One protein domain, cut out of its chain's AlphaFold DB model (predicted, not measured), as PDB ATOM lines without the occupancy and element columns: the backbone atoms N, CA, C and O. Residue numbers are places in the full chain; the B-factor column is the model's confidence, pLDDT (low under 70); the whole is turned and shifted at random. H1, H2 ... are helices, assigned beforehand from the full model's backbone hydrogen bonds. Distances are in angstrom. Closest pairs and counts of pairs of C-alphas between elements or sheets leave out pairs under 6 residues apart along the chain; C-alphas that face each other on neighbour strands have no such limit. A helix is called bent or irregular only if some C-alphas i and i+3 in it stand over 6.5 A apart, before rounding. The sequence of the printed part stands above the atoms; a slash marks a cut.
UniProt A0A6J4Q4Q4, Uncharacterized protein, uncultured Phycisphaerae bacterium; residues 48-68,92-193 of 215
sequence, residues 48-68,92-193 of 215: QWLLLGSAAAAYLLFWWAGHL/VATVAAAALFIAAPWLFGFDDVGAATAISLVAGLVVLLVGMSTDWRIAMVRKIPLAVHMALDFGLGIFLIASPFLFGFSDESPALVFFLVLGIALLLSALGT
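What this domain is: This is residues 48 to 68 and 92 to 193 of the 215 residues of an uncharacterized protein of uncultured Phycisphaerae bacterium (UniProt A0A6J4Q4Q4). Four helices, H2 to H5, stand in an up-and-down bundle, made of two close pairs, H2 with H3 and H4 with H5, that meet each other more loosely. A fifth helix, H1, runs along the outside of this bundle and meets it near its own beginning, on H3. The printed part has 123 residues with five named helices, in the order H1, H2, H3, H4, H5, and no named strand; the class is all helix. The whole is compact, with a radius of gyration of the C-alphas of 14.2 A, and spans 40 by 29 by 24 A.

Where its parts are: H4, residues 146 to 166, is 28.9 A from first to last C-alpha and begins at C-alpha 146, (122.362, 191.435, 207.048). It has a kink of 29 degrees near residue 160 and is irregular, with C-alphas 161 and 164 7.0 A apart. H5, residues 173 to 192, measures 27.8 A and ends at C-alpha 192, (126.450, 192.982, 193.530). H3, residues 114 to 133, measures 28.6 A. H2, residues 92 to 108, measures 21.7 A; it has a kink of 51 degrees near residue 102 and is irregular, with C-alphas 102 and 105 7.3 A apart. H1, residues 48 to 68, measures 29.6 A and begins at C-alpha 48, (152.717, 188.185, 214.482).

How they stand to each other: H2, H3, H4 and H5 form a bundle, up and down, each helix running against the one before it. H4 and H5, a helical hairpin, touch at a shallow tilt of 27 degrees, opposite ways; their closest C-alphas, of Gly 157 and Gly 183, are 3.9 A apart. H3 and H4, also a hairpin, touch at a tilt of 2 degrees, closest at Val 130 and His 149, with C-alphas 6.7 A apart. H3 is the hub, touching H1, H2 and H4. H2 and H3, a third hairpin, touch at a shallow tilt of 8 degrees, with the C-alphas of Ala 98 and Gly 124 closest at 4.2 A. H2 and H5 only just touch, and only at their ends, with 3 pairs of C-alphas within 8 A; the closest, of Phe 108 and Pro 174, are 6.3 A apart. H1 touches H3 with residues 48 to 55 alone, the same way at a shallow tilt of 30 degrees; the closest C-alphas, of Gln 48 and Ala 115, are 6.3 A apart. H1 and H4 are only just apart, closest at 8.3 A. In H1, H3 and H5 every O i to N i+4 pair is within hydrogen-bond range; in H2 11 of 13 are, and in H4 15 of 17.

The domain as a whole: The two C-alphas farthest apart, of Arg 137 and Asp 171, are 42.5 A apart. Residues 69 to 91 are not printed, and C-alphas 68 and 92 are 31.3 A apart across the cut. The link from H3 to H4, residues 134 to 145, is long. Mean pLDDT of the printed part is 77.0; it is under 70 in residues 48 to 68, 134 to 144, 147 and 192 to 193.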
ATOM      1  N   GLN A  48     153.948 188.967 214.638       50.03
ATOM      2  CA  GLN A  48     152.717 188.185 214.482       50.03
ATOM      3  C   GLN A  48     151.692 188.495 215.584       50.03
ATOM      4  O   GLN A  48     150.535 188.764 215.275       50.03
ATOM      5  N   TRP A  49     152.098 188.552 216.857       50.59
ATOM      6  CA  TRP A  49     151.194 188.900 217.963       50.59
ATOM      7  C   TRP A  49     150.682 190.341 217.902       50.59
ATOM      8  O   TRP A  49     149.531 190.591 218.253       50.59
ATOM      9  N   LEU A  50     151.494 191.285 217.423       60.53
ATOM     10  CA  LEU A  50     151.067 192.668 217.202       60.53
ATOM     11  C   LEU A  50     150.074 192.776 216.039       60.53
ATOM     12  O   LEU A  50     149.120 193.546 216.127       60.53
ATOM     13  N   LEU A  51     150.235 191.978 214.981       51.53
ATOM     14  CA  LEU A  51     149.281 191.901 213.870       51.53
ATOM     15  C   LEU A  51     147.955 191.274 214.303       51.53
ATOM     16  O   LEU A  51     146.896 191.853 214.073       51.53
ATOM     17  N   LEU A  52     148.010 190.144 215.009       50.88
ATOM     18  CA  LEU A  52     146.836 189.506 215.607       50.88
ATOM     19  C   LEU A  52     146.129 190.452 216.590       50.88
ATOM     20  O   LEU A  52     144.911 190.604 216.540       50.88
ATOM     21  N   GLY A  53     146.894 191.124 217.453       58.22
ATOM     22  CA  GLY A  53     146.381 192.066 218.443       58.22
ATOM     23  C   GLY A  53     145.776 193.323 217.822       58.22
ATOM     24  O   GLY A  53     144.706 193.751 218.241       58.22
ATOM     25  N   SER A  54     146.411 193.898 216.799       48.28
ATOM     26  CA  SER A  54     145.906 195.084 216.093       48.28
ATOM     27  C   SER A  54     144.691 194.772 215.221       48.28
ATOM     28  O   SER A  54     143.752 195.564 215.209       48.28
ATOM     29  N   ALA A  55     144.637 193.605 214.576       48.34
ATOM     30  CA  ALA A  55     143.451 193.137 213.862       48.34
ATOM     31  C   ALA A  55     142.287 192.843 214.823       48.34
ATOM     32  O   ALA A  55     141.152 193.239 214.557       48.34
ATOM     33  N   ALA A  56     142.559 192.223 215.977       51.31
ATOM     34  CA  ALA A  56     141.562 192.020 217.028       51.31
ATOM     35  C   ALA A  56     141.077 193.355 217.615       51.31
ATOM     36  O   ALA A  56     139.879 193.545 217.803       51.31
ATOM     37  N   ALA A  57     141.977 194.312 217.847       59.38
ATOM     38  CA  ALA A  57     141.624 195.656 218.289       59.38
ATOM     39  C   ALA A  57     140.818 196.412 217.223       59.38
ATOM     40  O   ALA A  57     139.846 197.070 217.573       59.38
ATOM     41  N   ALA A  58     141.150 196.278 215.937       51.25
ATOM     42  CA  ALA A  58     140.376 196.848 214.837       51.25
ATOM     43  C   ALA A  58     138.974 196.227 214.757       51.25
ATOM     44  O   ALA A  58     137.995 196.957 214.624       51.25
ATOM     45  N   TYR A  59     138.860 194.907 214.931       49.12
ATOM     46  CA  TYR A  59     137.577 194.213 215.041       49.12
ATOM     47  C   TYR A  59     136.761 194.711 216.242       49.12
ATOM     48  O   TYR A  59     135.575 194.995 216.099       49.12
ATOM     49  N   LEU A  60     137.388 194.881 217.410       50.28
ATOM     50  CA  LEU A  60     136.729 195.381 218.619       50.28
ATOM     51  C   LEU A  60     136.334 196.859 218.508       50.28
ATOM     52  O   LEU A  60     135.237 197.219 218.922       50.28
ATOM     53  N   LEU A  61     137.184 197.707 217.927       50.50
ATOM     54  CA  LEU A  61     136.895 199.118 217.661       50.50
ATOM     55  C   LEU A  61     135.772 199.263 216.637       50.50
ATOM     56  O   LEU A  61     134.887 200.092 216.823       50.50
ATOM     57  N   PHE A  62     135.763 198.429 215.597       48.88
ATOM     58  CA  PHE A  62     134.676 198.365 214.627       48.88
ATOM     59  C   PHE A  62     133.373 197.864 215.270       48.88
ATOM     60  O   PHE A  62     132.319 198.463 215.066       48.88
ATOM     61  N   TRP A  63     133.434 196.813 216.098       46.09
ATOM     62  CA  TRP A  63     132.294 196.297 216.865       46.09
ATOM     63  C   TRP A  63     131.723 197.360 217.811       46.09
ATOM     64  O   TRP A  63     130.510 197.558 217.878       46.09
ATOM     65  N   TRP A  64     132.600 198.103 218.482       39.69
ATOM     66  CA  TRP A  64     132.235 199.204 219.364       39.69
ATOM     67  C   TRP A  64     131.665 200.403 218.590       39.69
ATOM     68  O   TRP A  64     130.655 200.967 219.002       39.69
ATOM     69  N   ALA A  65     132.223 200.745 217.424       41.19
ATOM     70  CA  ALA A  65     131.699 201.791 216.545       41.19
ATOM     71  C   ALA A  65     130.321 201.430 215.970       41.19
ATOM     72  O   ALA A  65     129.432 202.275 215.944       41.19
ATOM     73  N   GLY A  66     130.105 200.172 215.575       40.25
ATOM     74  CA  GLY A  66     128.795 199.672 215.149       40.25
ATOM     75  C   GLY A  66     127.760 199.691 216.278       40.25
ATOM     76  O   GLY A  66     126.587 199.976 216.036       40.25
ATOM     77  N   HIS A  67     128.195 199.456 217.519       41.38
ATOM     78  CA  HIS A  67     127.357 199.605 218.707       41.38
ATOM     79  C   HIS A  67     126.989 201.075 218.974       41.38
ATOM     80  O   HIS A  67     125.834 201.367 219.285       41.38
ATOM     81  N   LEU A  68     127.940 201.999 218.795       39.09
ATOM     82  CA  LEU A  68     127.761 203.438 219.013       39.09
ATOM     83  C   LEU A  68     126.946 204.121 217.906       39.09
ATOM     84  O   LEU A  68     126.231 205.083 218.175       39.09
ATOM     85  N   VAL A  92     126.717 176.907 204.467       71.12
ATOM     86  CA  VAL A  92     127.738 176.079 203.807       71.12
ATOM     87  C   VAL A  92     128.802 176.958 203.154       71.12
ATOM     88  O   VAL A  92     129.985 176.697 203.339       71.12
ATOM     89  N   ALA A  93     128.408 178.027 202.461       75.12
ATOM     90  CA  ALA A  93     129.335 178.984 201.868       75.12
ATOM     91  C   ALA A  93     130.180 179.701 202.928       75.12
ATOM     92  O   ALA A  93     131.383 179.831 202.739       75.12
ATOM     93  N   THR A  94     129.589 180.094 204.063       81.00
ATOM     94  CA  THR A  94     130.325 180.706 205.185       81.00
ATOM     95  C   THR A  94     131.380 179.751 205.736       81.00
ATOM     96  O   THR A  94     132.543 180.119 205.871       81.00
ATOM     97  N   VAL A  95     130.984 178.514 206.045       83.12
ATOM     98  CA  VAL A  95     131.892 177.502 206.594       83.12
ATOM     99  C   VAL A  95     132.975 177.149 205.577       83.12
ATOM    100  O   VAL A  95     134.139 177.051 205.950       83.12
ATOM    101  N   ALA A  96     132.622 177.015 204.297       84.25
ATOM    102  CA  ALA A  96     133.576 176.751 203.226       84.25
ATOM    103  C   ALA A  96     134.561 177.912 203.033       84.25
ATOM    104  O   ALA A  96     135.756 177.668 202.911       84.25
ATOM    105  N   ALA A  97     134.091 179.161 203.053       85.50
ATOM    106  CA  ALA A  97     134.941 180.343 202.948       85.50
ATOM    107  C   ALA A  97     135.889 180.457 204.148       85.50
ATOM    108  O   ALA A  97     137.089 180.642 203.970       85.50
ATOM    109  N   ALA A  98     135.377 180.274 205.367       87.75
ATOM    110  CA  ALA A  98     136.197 180.263 206.573       87.75
ATOM    111  C   ALA A  98     137.249 179.147 206.539       87.75
ATOM    112  O   ALA A  98     138.422 179.398 206.807       87.75
ATOM    113  N   ALA A  99     136.846 177.930 206.166       89.88
ATOM    114  CA  ALA A  99     137.757 176.803 206.017       89.88
ATOM    115  C   ALA A  99     138.813 177.070 204.938       89.88
ATOM    116  O   ALA A  99     139.976 176.746 205.155       89.88
ATOM    117  N   LEU A 100     138.436 177.699 203.820       90.00
ATOM    118  CA  LEU A 100     139.369 178.103 202.771       90.00
ATOM    119  C   LEU A 100     140.403 179.091 203.309       90.00
ATOM    120  O   LEU A 100     141.585 178.846 203.136       90.00
ATOM    121  N   PHE A 101     139.990 180.159 203.994       91.25
ATOM    122  CA  PHE A 101     140.919 181.121 204.598       91.25
ATOM    123  C   PHE A 101     141.847 180.480 205.628       91.25
ATOM    124  O   PHE A 101     143.038 180.789 205.668       91.25
ATOM    125  N   ILE A 102     141.314 179.574 206.448       92.81
ATOM    126  CA  ILE A 102     142.113 178.874 207.450       92.81
ATOM    127  C   ILE A 102     143.116 177.949 206.763       92.81
ATOM    128  O   ILE A 102     144.286 177.981 207.106       92.81
ATOM    129  N   ALA A 103     142.691 177.166 205.772       92.06
ATOM    130  CA  ALA A 103     143.546 176.212 205.072       92.06
ATOM    131  C   ALA A 103     144.475 176.853 204.025       92.06
ATOM    132  O   ALA A 103     145.426 176.208 203.585       92.06
ATOM    133  N   ALA A 104     144.216 178.097 203.616       90.88
ATOM    134  CA  ALA A 104     144.898 178.761 202.510       90.88
ATOM    135  C   ALA A 104     146.430 178.808 202.624       90.88
ATOM    136  O   ALA A 104     147.064 178.501 201.614       90.88
ATOM    137  N   PRO A 105     147.044 179.108 203.789       92.88
ATOM    138  CA  PRO A 105     148.501 179.155 203.894       92.88
ATOM    139  C   PRO A 105     149.158 177.853 203.433       92.88
ATOM    140  O   PRO A 105     150.098 177.879 202.649       92.88
ATOM    141  N   TRP A 106     148.581 176.715 203.821       94.69
ATOM    142  CA  TRP A 106     149.079 175.391 203.449       94.69
ATOM    143  C   TRP A 106     148.648 174.951 202.050       94.69
ATOM    144  O   TRP A 106     149.377 174.228 201.379       94.69
ATOM    145  N   LEU A 107     147.460 175.363 201.599       89.06
ATOM    146  CA  LEU A 107     146.937 174.969 200.290       89.06
ATOM    147  C   LEU A 107     147.648 175.692 199.139       89.06
ATOM    148  O   LEU A 107     147.819 175.118 198.065       89.06
ATOM    149  N   PHE A 108     148.044 176.944 199.364       86.25
ATOM    150  CA  PHE A 108     148.682 177.799 198.365       86.25
ATOM    151  C   PHE A 108     150.178 178.027 198.628       86.25
ATOM    152  O   PHE A 108     150.824 178.679 197.812       86.25
ATOM    153  N   GLY A 109     150.728 177.473 199.714       88.06
ATOM    154  CA  GLY A 109     152.165 177.473 200.004       88.06
ATOM    155  C   GLY A 109     152.716 178.849 200.370       88.06
ATOM    156  O   GLY A 109     153.716 179.270 199.801       88.06
ATOM    157  N   PHE A 110     152.030 179.561 201.265       89.50
ATOM    158  CA  PHE A 110     152.508 180.814 201.865       89.50
ATOM    159  C   PHE A 110     152.578 180.737 203.400       89.50
ATOM    160  O   PHE A 110     152.545 181.759 204.090       89.50
ATOM    161  N   ASP A 111     152.633 179.523 203.954       91.81
ATOM    162  CA  ASP A 111     152.684 179.254 205.394       91.81
ATOM    163  C   ASP A 111     153.995 179.700 206.070       91.81
ATOM    164  O   ASP A 111     154.031 179.913 207.284       91.81
ATOM    165  N   ASP A 112     155.048 179.924 205.287       90.31
ATOM    166  CA  ASP A 112     156.313 180.535 205.699       90.31
ATOM    167  C   ASP A 112     156.233 182.070 205.815       90.31
ATOM    168  O   ASP A 112     156.990 182.691 206.570       90.31
ATOM    169  N   VAL A 113     155.254 182.696 205.156       91.44
ATOM    170  CA  VAL A 113     154.998 184.138 205.230       91.44
ATOM    171  C   VAL A 113     154.167 184.448 206.473       91.44
ATOM    172  O   VAL A 113     152.929 184.448 206.464       91.44
ATOM    173  N   GLY A 114     154.852 184.749 207.578       89.19
ATOM    174  CA  GLY A 114     154.229 184.891 208.898       89.19
ATOM    175  C   GLY A 114     153.076 185.904 208.976       89.19
ATOM    176  O   GLY A 114     152.088 185.637 209.661       89.19
ATOM    177  N   ALA A 115     153.170 187.041 208.275       88.94
ATOM    178  CA  ALA A 115     152.110 188.052 208.237       88.94
ATOM    179  C   ALA A 115     150.895 187.586 207.417       88.94
ATOM    180  O   ALA A 115     149.769 187.641 207.913       88.94
ATOM    181  N   ALA A 116     151.113 187.075 206.202       90.50
ATOM    182  CA  ALA A 116     150.047 186.570 205.336       90.50
ATOM    183  C   ALA A 116     149.295 185.405 205.996       90.50
ATOM    184  O   ALA A 116     148.064 185.389 206.023       90.50
ATOM    185  N   THR A 117     150.030 184.482 206.621       92.56
ATOM    186  CA  THR A 117     149.463 183.365 207.383       92.56
ATOM    187  C   THR A 117     148.580 183.858 208.523       92.56
ATOM    188  O   THR A 117     147.415 183.470 208.614       92.56
ATOM    189  N   ALA A 118     149.088 184.762 209.367       91.00
ATOM    190  CA  ALA A 118     148.326 185.297 210.493       91.00
ATOM    191  C   ALA A 118     147.038 186.004 210.039       91.00
ATOM    192  O   ALA A 118     145.968 185.764 210.600       91.00
ATOM    193  N   ILE A 119     147.125 186.839 208.999       92.56
ATOM    194  CA  ILE A 119     145.969 187.574 208.481       92.56
ATOM    195  C   ILE A 119     144.944 186.614 207.874       92.56
ATOM    196  O   ILE A 119     143.753 186.777 208.128       92.56
ATOM    197  N   SER A 120     145.380 185.591 207.133       93.06
ATOM    198  CA  SER A 120     144.479 184.594 206.540       93.06
ATOM    199  C   SER A 120     143.701 183.828 207.613       93.06
ATOM    200  O   SER A 120     142.478 183.708 207.528       93.06
ATOM    201  N   LEU A 121     144.380 183.385 208.677       91.69
ATOM    202  CA  LEU A 121     143.749 182.688 209.802       91.69
ATOM    203  C   LEU A 121     142.728 183.573 210.531       91.69
ATOM    204  O   LEU A 121     141.609 183.134 210.809       91.69
ATOM    205  N   VAL A 122     143.091 184.828 210.820       90.44
ATOM    206  CA  VAL A 122     142.185 185.782 211.480       90.44
ATOM    207  C   VAL A 122     140.999 186.119 210.590       90.44
ATOM    208  O   VAL A 122     139.871 186.115 211.078       90.44
ATOM    209  N   ALA A 123     141.219 186.370 209.299       90.06
ATOM    210  CA  ALA A 123     140.148 186.640 208.348       90.06
ATOM    211  C   ALA A 123     139.158 185.469 208.290       90.06
ATOM    212  O   ALA A 123     137.953 185.686 208.407       90.06
ATOM    213  N   GLY A 124     139.650 184.227 208.220       90.06
ATOM    214  CA  GLY A 124     138.804 183.034 208.252       90.06
ATOM    215  C   GLY A 124     137.980 182.915 209.534       90.06
ATOM    216  O   GLY A 124     136.781 182.631 209.476       90.06
ATOM    217  N   LEU A 125     138.584 183.203 210.690       90.50
ATOM    218  CA  LEU A 125     137.872 183.211 211.968       90.50
ATOM    219  C   LEU A 125     136.814 184.324 212.032       90.50
ATOM    220  O   LEU A 125     135.697 184.074 212.481       90.50
ATOM    221  N   VAL A 126     137.135 185.533 211.564       87.75
ATOM    222  CA  VAL A 126     136.194 186.663 211.515       87.75
ATOM    223  C   VAL A 126     135.012 186.336 210.607       87.75
ATOM    224  O   VAL A 126     133.871 186.490 211.042       87.75
ATOM    225  N   VAL A 127     135.259 185.820 209.397       87.25
ATOM    226  CA  VAL A 127     134.208 185.381 208.460       87.25
ATOM    227  C   VAL A 127     133.302 184.339 209.113       87.25
ATOM    228  O   VAL A 127     132.078 184.462 209.051       87.25
ATOM    229  N   LEU A 128     133.878 183.353 209.805       87.62
ATOM    230  CA  LEU A 128     133.105 182.326 210.498       87.62
ATOM    231  C   LEU A 128     132.235 182.917 211.614       87.62
ATOM    232  O   LEU A 128     131.037 182.649 211.674       87.62
ATOM    233  N   LEU A 129     132.822 183.728 212.497       85.88
ATOM    234  CA  LEU A 129     132.121 184.310 213.645       85.88
ATOM    235  C   LEU A 129     131.003 185.255 213.203       85.88
ATOM    236  O   LEU A 129     129.887 185.177 213.727       85.88
ATOM    237  N   VAL A 130     131.283 186.125 212.232       81.56
ATOM    238  CA  VAL A 130     130.309 187.067 211.673       81.56
ATOM    239  C   VAL A 130     129.209 186.303 210.948       81.56
ATOM    240  O   VAL A 130     128.033 186.512 211.249       81.56
ATOM    241  N   GLY A 131     129.555 185.375 210.055       78.44
ATOM    242  CA  GLY A 131     128.578 184.607 209.290       78.44
ATOM    243  C   GLY A 131     127.676 183.737 210.166       78.44
ATOM    244  O   GLY A 131     126.467 183.717 209.948       78.44
ATOM    245  N   MET A 132     128.206 183.121 211.226       81.31
ATOM    246  CA  MET A 132     127.409 182.338 212.184       81.31
ATOM    247  C   MET A 132     126.535 183.197 213.114       81.31
ATOM    248  O   MET A 132     125.533 182.702 213.641       81.31
ATOM    249  N   SER A 133     126.901 184.468 213.309       72.50
ATOM    250  CA  SER A 133     126.165 185.438 214.137       72.50
ATOM    251  C   SER A 133     125.187 186.314 213.342       72.50
ATOM    252  O   SER A 133     124.446 187.123 213.912       72.50
ATOM    253  N   THR A 134     125.207 186.200 212.017       69.88
ATOM    254  CA  THR A 134     124.318 186.939 211.119       69.88
ATOM    255  C   THR A 134     122.946 186.314 211.134       69.88
ATOM    256  O   THR A 134     122.842 185.101 211.239       69.88
ATOM    257  N   ASP A 135     121.893 187.129 211.083       62.28
ATOM    258  CA  ASP A 135     120.503 186.674 211.129       62.28
ATOM    259  C   ASP A 135     120.106 185.905 209.856       62.28
ATOM    260  O   ASP A 135     119.364 186.372 208.994       62.28
ATOM    261  N   TRP A 136     120.646 184.696 209.731       57.41
ATOM    262  CA  TRP A 136     120.165 183.675 208.826       57.41
ATOM    263  C   TRP A 136     119.063 182.893 209.533       57.41
ATOM    264  O   TRP A 136     119.098 182.667 210.744       57.41
ATOM    265  N   ARG A 137     118.113 182.362 208.763       52.31
ATOM    266  CA  ARG A 137     116.991 181.559 209.284       52.31
ATOM    267  C   ARG A 137     117.430 180.325 210.106       52.31
ATOM    268  O   ARG A 137     116.612 179.774 210.832       52.31
ATOM    269  N   ILE A 138     118.697 179.912 209.983       45.38
ATOM    270  CA  ILE A 138     119.368 178.796 210.682       45.38
ATOM    271  C   ILE A 138     120.621 179.231 211.468       45.38
ATOM    272  O   ILE A 138     121.408 178.388 211.891       45.38
ATOM    273  N   ALA A 139     120.845 180.534 211.649       57.41
ATOM    274  CA  ALA A 139     122.000 181.014 212.393       57.41
ATOM    275  C   ALA A 139     121.922 180.618 213.866       57.41
ATOM    276  O   ALA A 139     120.864 180.692 214.497       57.41
ATOM    277  N   MET A 140     123.073 180.243 214.421       49.38
ATOM    278  CA  MET A 140     123.189 179.783 215.803       49.38
ATOM    279  C   MET A 140     122.861 180.912 216.789       49.38
ATOM    280  O   MET A 140     122.278 180.672 217.844       49.38
ATOM    281  N   VAL A 141     123.180 182.158 216.417       54.91
ATOM    282  CA  VAL A 141     122.918 183.357 217.215       54.91
ATOM    283  C   VAL A 141     122.511 184.504 216.279       54.91
ATOM    284  O   VAL A 141     123.361 185.164 215.701       54.91
ATOM    285  N   ARG A 142     121.209 184.763 216.116       57.53
ATOM    286  CA  ARG A 142     120.671 185.837 215.252       57.53
ATOM    287  C   ARG A 142     120.881 187.224 215.872       57.53
ATOM    288  O   ARG A 142     119.983 187.749 216.528       57.53
ATOM    289  N   LYS A 143     122.083 187.790 215.743       67.25
ATOM    290  CA  LYS A 143     122.440 189.082 216.366       67.25
ATOM    291  C   LYS A 143     122.852 190.160 215.374       67.25
ATOM    292  O   LYS A 143     122.654 191.335 215.671       67.25
ATOM    293  N   ILE A 144     123.422 189.788 214.232       65.12
ATOM    294  CA  ILE A 144     123.960 190.738 213.256       65.12
ATOM    295  C   ILE A 144     122.956 190.891 212.098       65.12
ATOM    296  O   ILE A 144     122.689 189.909 211.401       65.12
ATOM    297  N   PRO A 145     122.387 192.092 211.872       72.25
ATOM    298  CA  PRO A 145     121.565 192.367 210.696       72.25
ATOM    299  C   PRO A 145     122.361 192.158 209.405       72.25
ATOM    300  O   PRO A 145     123.545 192.492 209.348       72.25
ATOM    301  N   LEU A 146     121.706 191.698 208.337       71.94
ATOM    302  CA  LEU A 146     122.362 191.435 207.048       71.94
ATOM    303  C   LEU A 146     123.107 192.664 206.485       71.94
ATOM    304  O   LEU A 146     124.180 192.519 205.910       71.94
ATOM    305  N   ALA A 147     122.588 193.877 206.712       69.38
ATOM    306  CA  ALA A 147     123.260 195.129 206.349       69.38
ATOM    307  C   ALA A 147     124.643 195.285 206.989       69.38
ATOM    308  O   ALA A 147     125.587 195.728 206.341       69.38
ATOM    309  N   VAL A 148     124.777 194.869 208.247       75.81
ATOM    310  CA  VAL A 148     126.050 194.925 208.969       75.81
ATOM    311  C   VAL A 148     126.997 193.828 208.483       75.81
ATOM    312  O   VAL A 148     128.176 194.107 208.293       75.81
ATOM    313  N   HIS A 149     126.496 192.614 208.228       80.19
ATOM    314  CA  HIS A 149     127.293 191.523 207.645       80.19
ATOM    315  C   HIS A 149     127.956 191.943 206.333       80.19
ATOM    316  O   HIS A 149     129.141 191.734 206.123       80.19
ATOM    317  N   MET A 150     127.206 192.602 205.461       77.00
ATOM    318  CA  MET A 150     127.736 192.977 204.156       77.00
ATOM    319  C   MET A 150     128.631 194.215 204.208       77.00
ATOM    320  O   MET A 150     129.573 194.325 203.427       77.00
ATOM    321  N   ALA A 151     128.390 195.139 205.145       81.00
ATOM    322  CA  ALA A 151     129.346 196.205 205.435       81.00
ATOM    323  C   ALA A 151     130.685 195.629 205.938       81.00
ATOM    324  O   ALA A 151     131.748 196.130 205.570       81.00
ATOM    325  N   LEU A 152     130.630 194.557 206.737       84.38
ATOM    326  CA  LEU A 152     131.802 193.801 207.176       84.38
ATOM    327  C   LEU A 152     132.518 193.130 206.000       84.38
ATOM    328  O   LEU A 152     133.731 193.277 205.899       84.38
ATOM    329  N   ASP A 153     131.796 192.476 205.088       84.50
ATOM    330  CA  ASP A 153     132.392 191.865 203.891       84.50
ATOM    331  C   ASP A 153     133.055 192.903 202.983       84.50
ATOM    332  O   ASP A 153     134.164 192.689 202.493       84.50
ATOM    333  N   PHE A 154     132.418 194.062 202.801       84.94
ATOM    334  CA  PHE A 154     132.998 195.168 202.046       84.94
ATOM    335  C   PHE A 154     134.294 195.671 202.697       84.94
ATOM    336  O   PHE A 154     135.320 195.795 202.028       84.94
ATOM    337  N   GLY A 155     134.273 195.914 204.011       89.94
ATOM    338  CA  GLY A 155     135.454 196.342 204.762       89.94
ATOM    339  C   GLY A 155     136.581 195.307 204.732       89.94
ATOM    340  O   GLY A 155     137.738 195.663 204.502       89.94
ATOM    341  N   LEU A 156     136.243 194.026 204.897       89.81
ATOM    342  CA  LEU A 156     137.189 192.918 204.809       89.81
ATOM    343  C   LEU A 156     137.790 192.815 203.403       89.81
ATOM    344  O   LEU A 156     138.998 192.637 203.279       89.81
ATOM    345  N   GLY A 157     136.990 193.001 202.353       88.00
ATOM    346  CA  GLY A 157     137.461 193.020 200.969       88.00
ATOM    347  C   GLY A 157     138.519 194.097 200.716       88.00
ATOM    348  O   GLY A 157     139.594 193.791 200.197       88.00
ATOM    349  N   ILE A 158     138.267 195.337 201.156       93.56
ATOM    350  CA  ILE A 158     139.258 196.429 201.078       93.56
ATOM    351  C   ILE A 158     140.520 196.065 201.863       93.56
ATOM    352  O   ILE A 158     141.634 196.226 201.361       93.56
ATOM    353  N   PHE A 159     140.350 195.576 203.092       93.94
ATOM    354  CA  PHE A 159     141.464 195.231 203.964       93.94
ATOM    355  C   PHE A 159     142.360 194.147 203.354       93.94
ATOM    356  O   PHE A 159     143.581 194.304 203.351       93.94
ATOM    357  N   LEU A 160     141.779 193.089 202.783       92.38
ATOM    358  CA  LEU A 160     142.543 192.026 202.129       92.38
ATOM    359  C   LEU A 160     143.332 192.552 200.929       92.38
ATOM    360  O   LEU A 160     144.503 192.213 200.810       92.38
ATOM    361  N   ILE A 161     142.754 193.429 200.102       94.00
ATOM    362  CA  ILE A 161     143.471 194.043 198.969       94.00
ATOM    363  C   ILE A 161     144.631 194.916 199.455       94.00
ATOM    364  O   ILE A 161     145.703 194.905 198.856       94.00
ATOM    365  N   ALA A 162     144.433 195.675 200.532       94.50
ATOM    366  CA  ALA A 162     145.469 196.546 201.078       94.50
ATOM    367  C   ALA A 162     146.579 195.766 201.807       94.50
ATOM    368  O   ALA A 162     147.719 196.227 201.872       94.50
ATOM    369  N   SER A 163     146.265 194.589 202.350       93.19
ATOM    370  CA  SER A 163     147.149 193.854 203.257       93.19
ATOM    371  C   SER A 163     148.544 193.509 202.703       93.19
ATOM    372  O   SER A 163     149.501 193.744 203.444       93.19
ATOM    373  N   PRO A 164     148.742 193.072 201.438       92.19
ATOM    374  CA  PRO A 164     150.081 192.744 200.942       92.19
ATOM    375  C   PRO A 164     151.005 193.962 200.940       92.19
ATOM    376  O   PRO A 164     152.192 193.845 201.235       92.19
ATOM    377  N   PHE A 165     150.443 195.142 200.673       94.25
ATOM    378  CA  PHE A 165     151.173 196.407 200.630       94.25
ATOM    379  C   PHE A 165     151.420 196.980 202.029       94.25
ATOM    380  O   PHE A 165     152.487 197.526 202.291       94.25
ATOM    381  N   LEU A 166     150.450 196.845 202.938       91.50
ATOM    382  CA  LEU A 166     150.564 197.351 204.310       91.50
ATOM    383  C   LEU A 166     151.523 196.525 205.171       91.50
ATOM    384  O   LEU A 166     152.192 197.076 206.040       91.50
ATOM    385  N   PHE A 167     151.585 195.214 204.937       88.75
ATOM    386  CA  PHE A 167     152.381 194.285 205.742       88.75
ATOM    387  C   PHE A 167     153.621 193.753 205.016       88.75
ATOM    388  O   PHE A 167     154.322 192.906 205.562       88.75
ATOM    389  N   GLY A 168     153.910 194.268 203.815       90.12
ATOM    390  CA  GLY A 168     155.169 194.028 203.110       90.12
ATOM    391  C   GLY A 168     155.342 192.608 202.577       90.12
ATOM    392  O   GLY A 168     156.469 192.138 202.490       90.12
ATOM    393  N   PHE A 169     154.250 191.922 202.233       90.31
ATOM    394  CA  PHE A 169     154.289 190.607 201.577       90.31
ATOM    395  C   PHE A 169     153.843 190.675 200.109       90.31
ATOM    396  O   PHE A 169     153.429 189.679 199.527       90.31
ATOM    397  N   SER A 170     153.911 191.856 199.488       92.50
ATOM    398  CA  SER A 170     153.543 192.036 198.080       92.50
ATOM    399  C   SER A 170     154.468 191.312 197.099       92.50
ATOM    400  O   SER A 170     154.046 191.021 195.987       92.50
ATOM    401  N   ASP A 171     155.703 191.005 197.493       91.06
ATOM    402  CA  ASP A 171     156.644 190.262 196.642       91.06
ATOM    403  C   ASP A 171     156.365 188.744 196.655       91.06
ATOM    404  O   ASP A 171     156.777 188.010 195.754       91.06
ATOM    405  N   GLU A 172     155.575 188.281 197.627       90.25
ATOM    406  CA  GLU A 172     155.178 186.885 197.776       90.25
ATOM    407  C   GLU A 172     153.994 186.575 196.864       90.25
ATOM    408  O   GLU A 172     152.826 186.703 197.241       90.25
ATOM    409  N   SER A 173     154.304 186.167 195.633       86.75
ATOM    410  CA  SER A 173     153.311 185.953 194.571       86.75
ATOM    411  C   SER A 173     152.109 185.085 194.995       86.75
ATOM    412  O   SER A 173     150.979 185.493 194.708       86.75
ATOM    413  N   PRO A 174     152.275 183.939 195.696       85.62
ATOM    414  CA  PRO A 174     151.135 183.123 196.122       85.62
ATOM    415  C   PRO A 174     150.207 183.858 197.097       85.62
ATOM    416  O   PRO A 174     148.986 183.854 196.917       85.62
ATOM    417  N   ALA A 175     150.780 184.540 198.092       88.94
ATOM    418  CA  ALA A 175     150.023 185.313 199.068       88.94
ATOM    419  C   ALA A 175     149.350 186.523 198.407       88.94
ATOM    420  O   ALA A 175     148.143 186.707 198.546       88.94
ATOM    421  N   LEU A 176     150.088 187.319 197.627       88.25
ATOM    422  CA  LEU A 176     149.539 188.492 196.943       88.25
ATOM    423  C   LEU A 176     148.310 188.126 196.108       88.25
ATOM    424  O   LEU A 176     147.267 188.771 196.237       88.25
ATOM    425  N   VAL A 177     148.411 187.084 195.276       83.94
ATOM    426  CA  VAL A 177     147.309 186.677 194.395       83.94
ATOM    427  C   VAL A 177     146.110 186.210 195.214       83.94
ATOM    428  O   VAL A 177     144.991 186.634 194.926       83.94
ATOM    429  N   PHE A 178     146.324 185.397 196.252       88.25
ATOM    430  CA  PHE A 178     145.248 184.936 197.131       88.25
ATOM    431  C   PHE A 178     144.476 186.116 197.744       88.25
ATOM    432  O   PHE A 178     143.253 186.207 197.611       88.25
ATOM    433  N   PHE A 179     145.190 187.065 198.349       91.75
ATOM    434  CA  PHE A 179     144.594 188.216 199.024       91.75
ATOM    435  C   PHE A 179     143.867 189.168 198.065       91.75
ATOM    436  O   PHE A 179     142.759 189.615 198.373       91.75
ATOM    437  N   LEU A 180     144.429 189.436 196.881       86.56
ATOM    438  CA  LEU A 180     143.767 190.258 195.863       86.56
ATOM    439  C   LEU A 180     142.508 189.581 195.319       86.56
ATOM    440  O   LEU A 180     141.464 190.226 195.234       86.56
ATOM    441  N   VAL A 181     142.585 188.295 194.966       82.94
ATOM    442  CA  VAL A 181     141.451 187.564 194.386       82.94
ATOM    443  C   VAL A 181     140.294 187.489 195.378       82.94
ATOM    444  O   VAL A 181     139.170 187.842 195.014       82.94
ATOM    445  N   LEU A 182     140.545 187.087 196.629       87.81
ATOM    446  CA  LEU A 182     139.479 187.025 197.633       87.81
ATOM    447  C   LEU A 182     138.971 188.410 198.028       87.81
ATOM    448  O   LEU A 182     137.763 188.583 198.191       87.81
ATOM    449  N   GLY A 183     139.853 189.403 198.141       85.31
ATOM    450  CA  GLY A 183     139.447 190.770 198.443       85.31
ATOM    451  C   GLY A 183     138.524 191.351 197.368       85.31
ATOM    452  O   GLY A 183     137.457 191.877 197.685       85.31
ATOM    453  N   ILE A 184     138.867 191.169 196.088       81.06
ATOM    454  CA  ILE A 184     138.014 191.569 194.959       81.06
ATOM    455  C   ILE A 184     136.702 190.780 194.966       81.06
ATOM    456  O   ILE A 184     135.640 191.371 194.782       81.06
ATOM    457  N   ALA A 185     136.746 189.466 195.204       79.50
ATOM    458  CA  ALA A 185     135.543 188.637 195.257       79.50
ATOM    459  C   ALA A 185     134.559 189.109 196.344       79.50
ATOM    460  O   ALA A 185     133.361 189.209 196.074       79.50
ATOM    461  N   LEU A 186     135.055 189.465 197.535       83.12
ATOM    462  CA  LEU A 186     134.239 190.032 198.614       83.12
ATOM    463  C   LEU A 186     133.649 191.393 198.237       83.12
ATOM    464  O   LEU A 186     132.456 191.615 198.438       83.12
ATOM    465  N   LEU A 187     134.439 192.281 197.625       79.50
ATOM    466  CA  LEU A 187     133.934 193.576 197.159       79.50
ATOM    467  C   LEU A 187     132.828 193.419 196.121       79.50
ATOM    468  O   LEU A 187     131.784 194.058 196.236       79.50
ATOM    469  N   LEU A 188     133.035 192.554 195.127       74.56
ATOM    470  CA  LEU A 188     132.035 192.273 194.099       74.56
ATOM    471  C   LEU A 188     130.775 191.646 194.699       74.56
ATOM    472  O   LEU A 188     129.671 191.991 194.279       74.56
ATOM    473  N   SER A 189     130.918 190.771 195.696       73.44
ATOM    474  CA  SER A 189     129.782 190.189 196.414       73.44
ATOM    475  C   SER A 189     128.978 191.255 197.168       73.44
ATOM    476  O   SER A 189     127.756 191.337 197.013       73.44
ATOM    477  N   ALA A 190     129.659 192.140 197.898       72.88
ATOM    478  CA  ALA A 190     129.024 193.216 198.651       72.88
ATOM    479  C   ALA A 190     128.337 194.257 197.741       72.88
ATOM    480  O   ALA A 190     127.239 194.717 198.059       72.88
ATOM    481  N   LEU A 191     128.943 194.601 196.594       71.62
ATOM    482  CA  LEU A 191     128.386 195.564 195.628       71.62
ATOM    483  C   LEU A 191     127.293 194.969 194.734       71.62
ATOM    484  O   LEU A 191     126.351 195.666 194.363       71.62
ATOM    485  N   GLY A 192     127.415 193.691 194.371       60.06
ATOM    486  CA  GLY A 192     126.450 192.982 193.530       60.06
ATOM    487  C   GLY A 192     125.134 192.665 194.247       60.06
ATOM    488  O   GLY A 192     124.134 192.341 193.602       60.06
ATOM    489  N   THR A 193     125.106 192.782 195.575       60.69
ATOM    490  CA  THR A 193     123.917 192.518 196.383       60.69
ATOM    491  C   THR A 193     123.087 193.795 196.510       60.69
ATOM    492  O   THR A 193     123.462 194.736 197.203       60.69
TER     493      THR A 193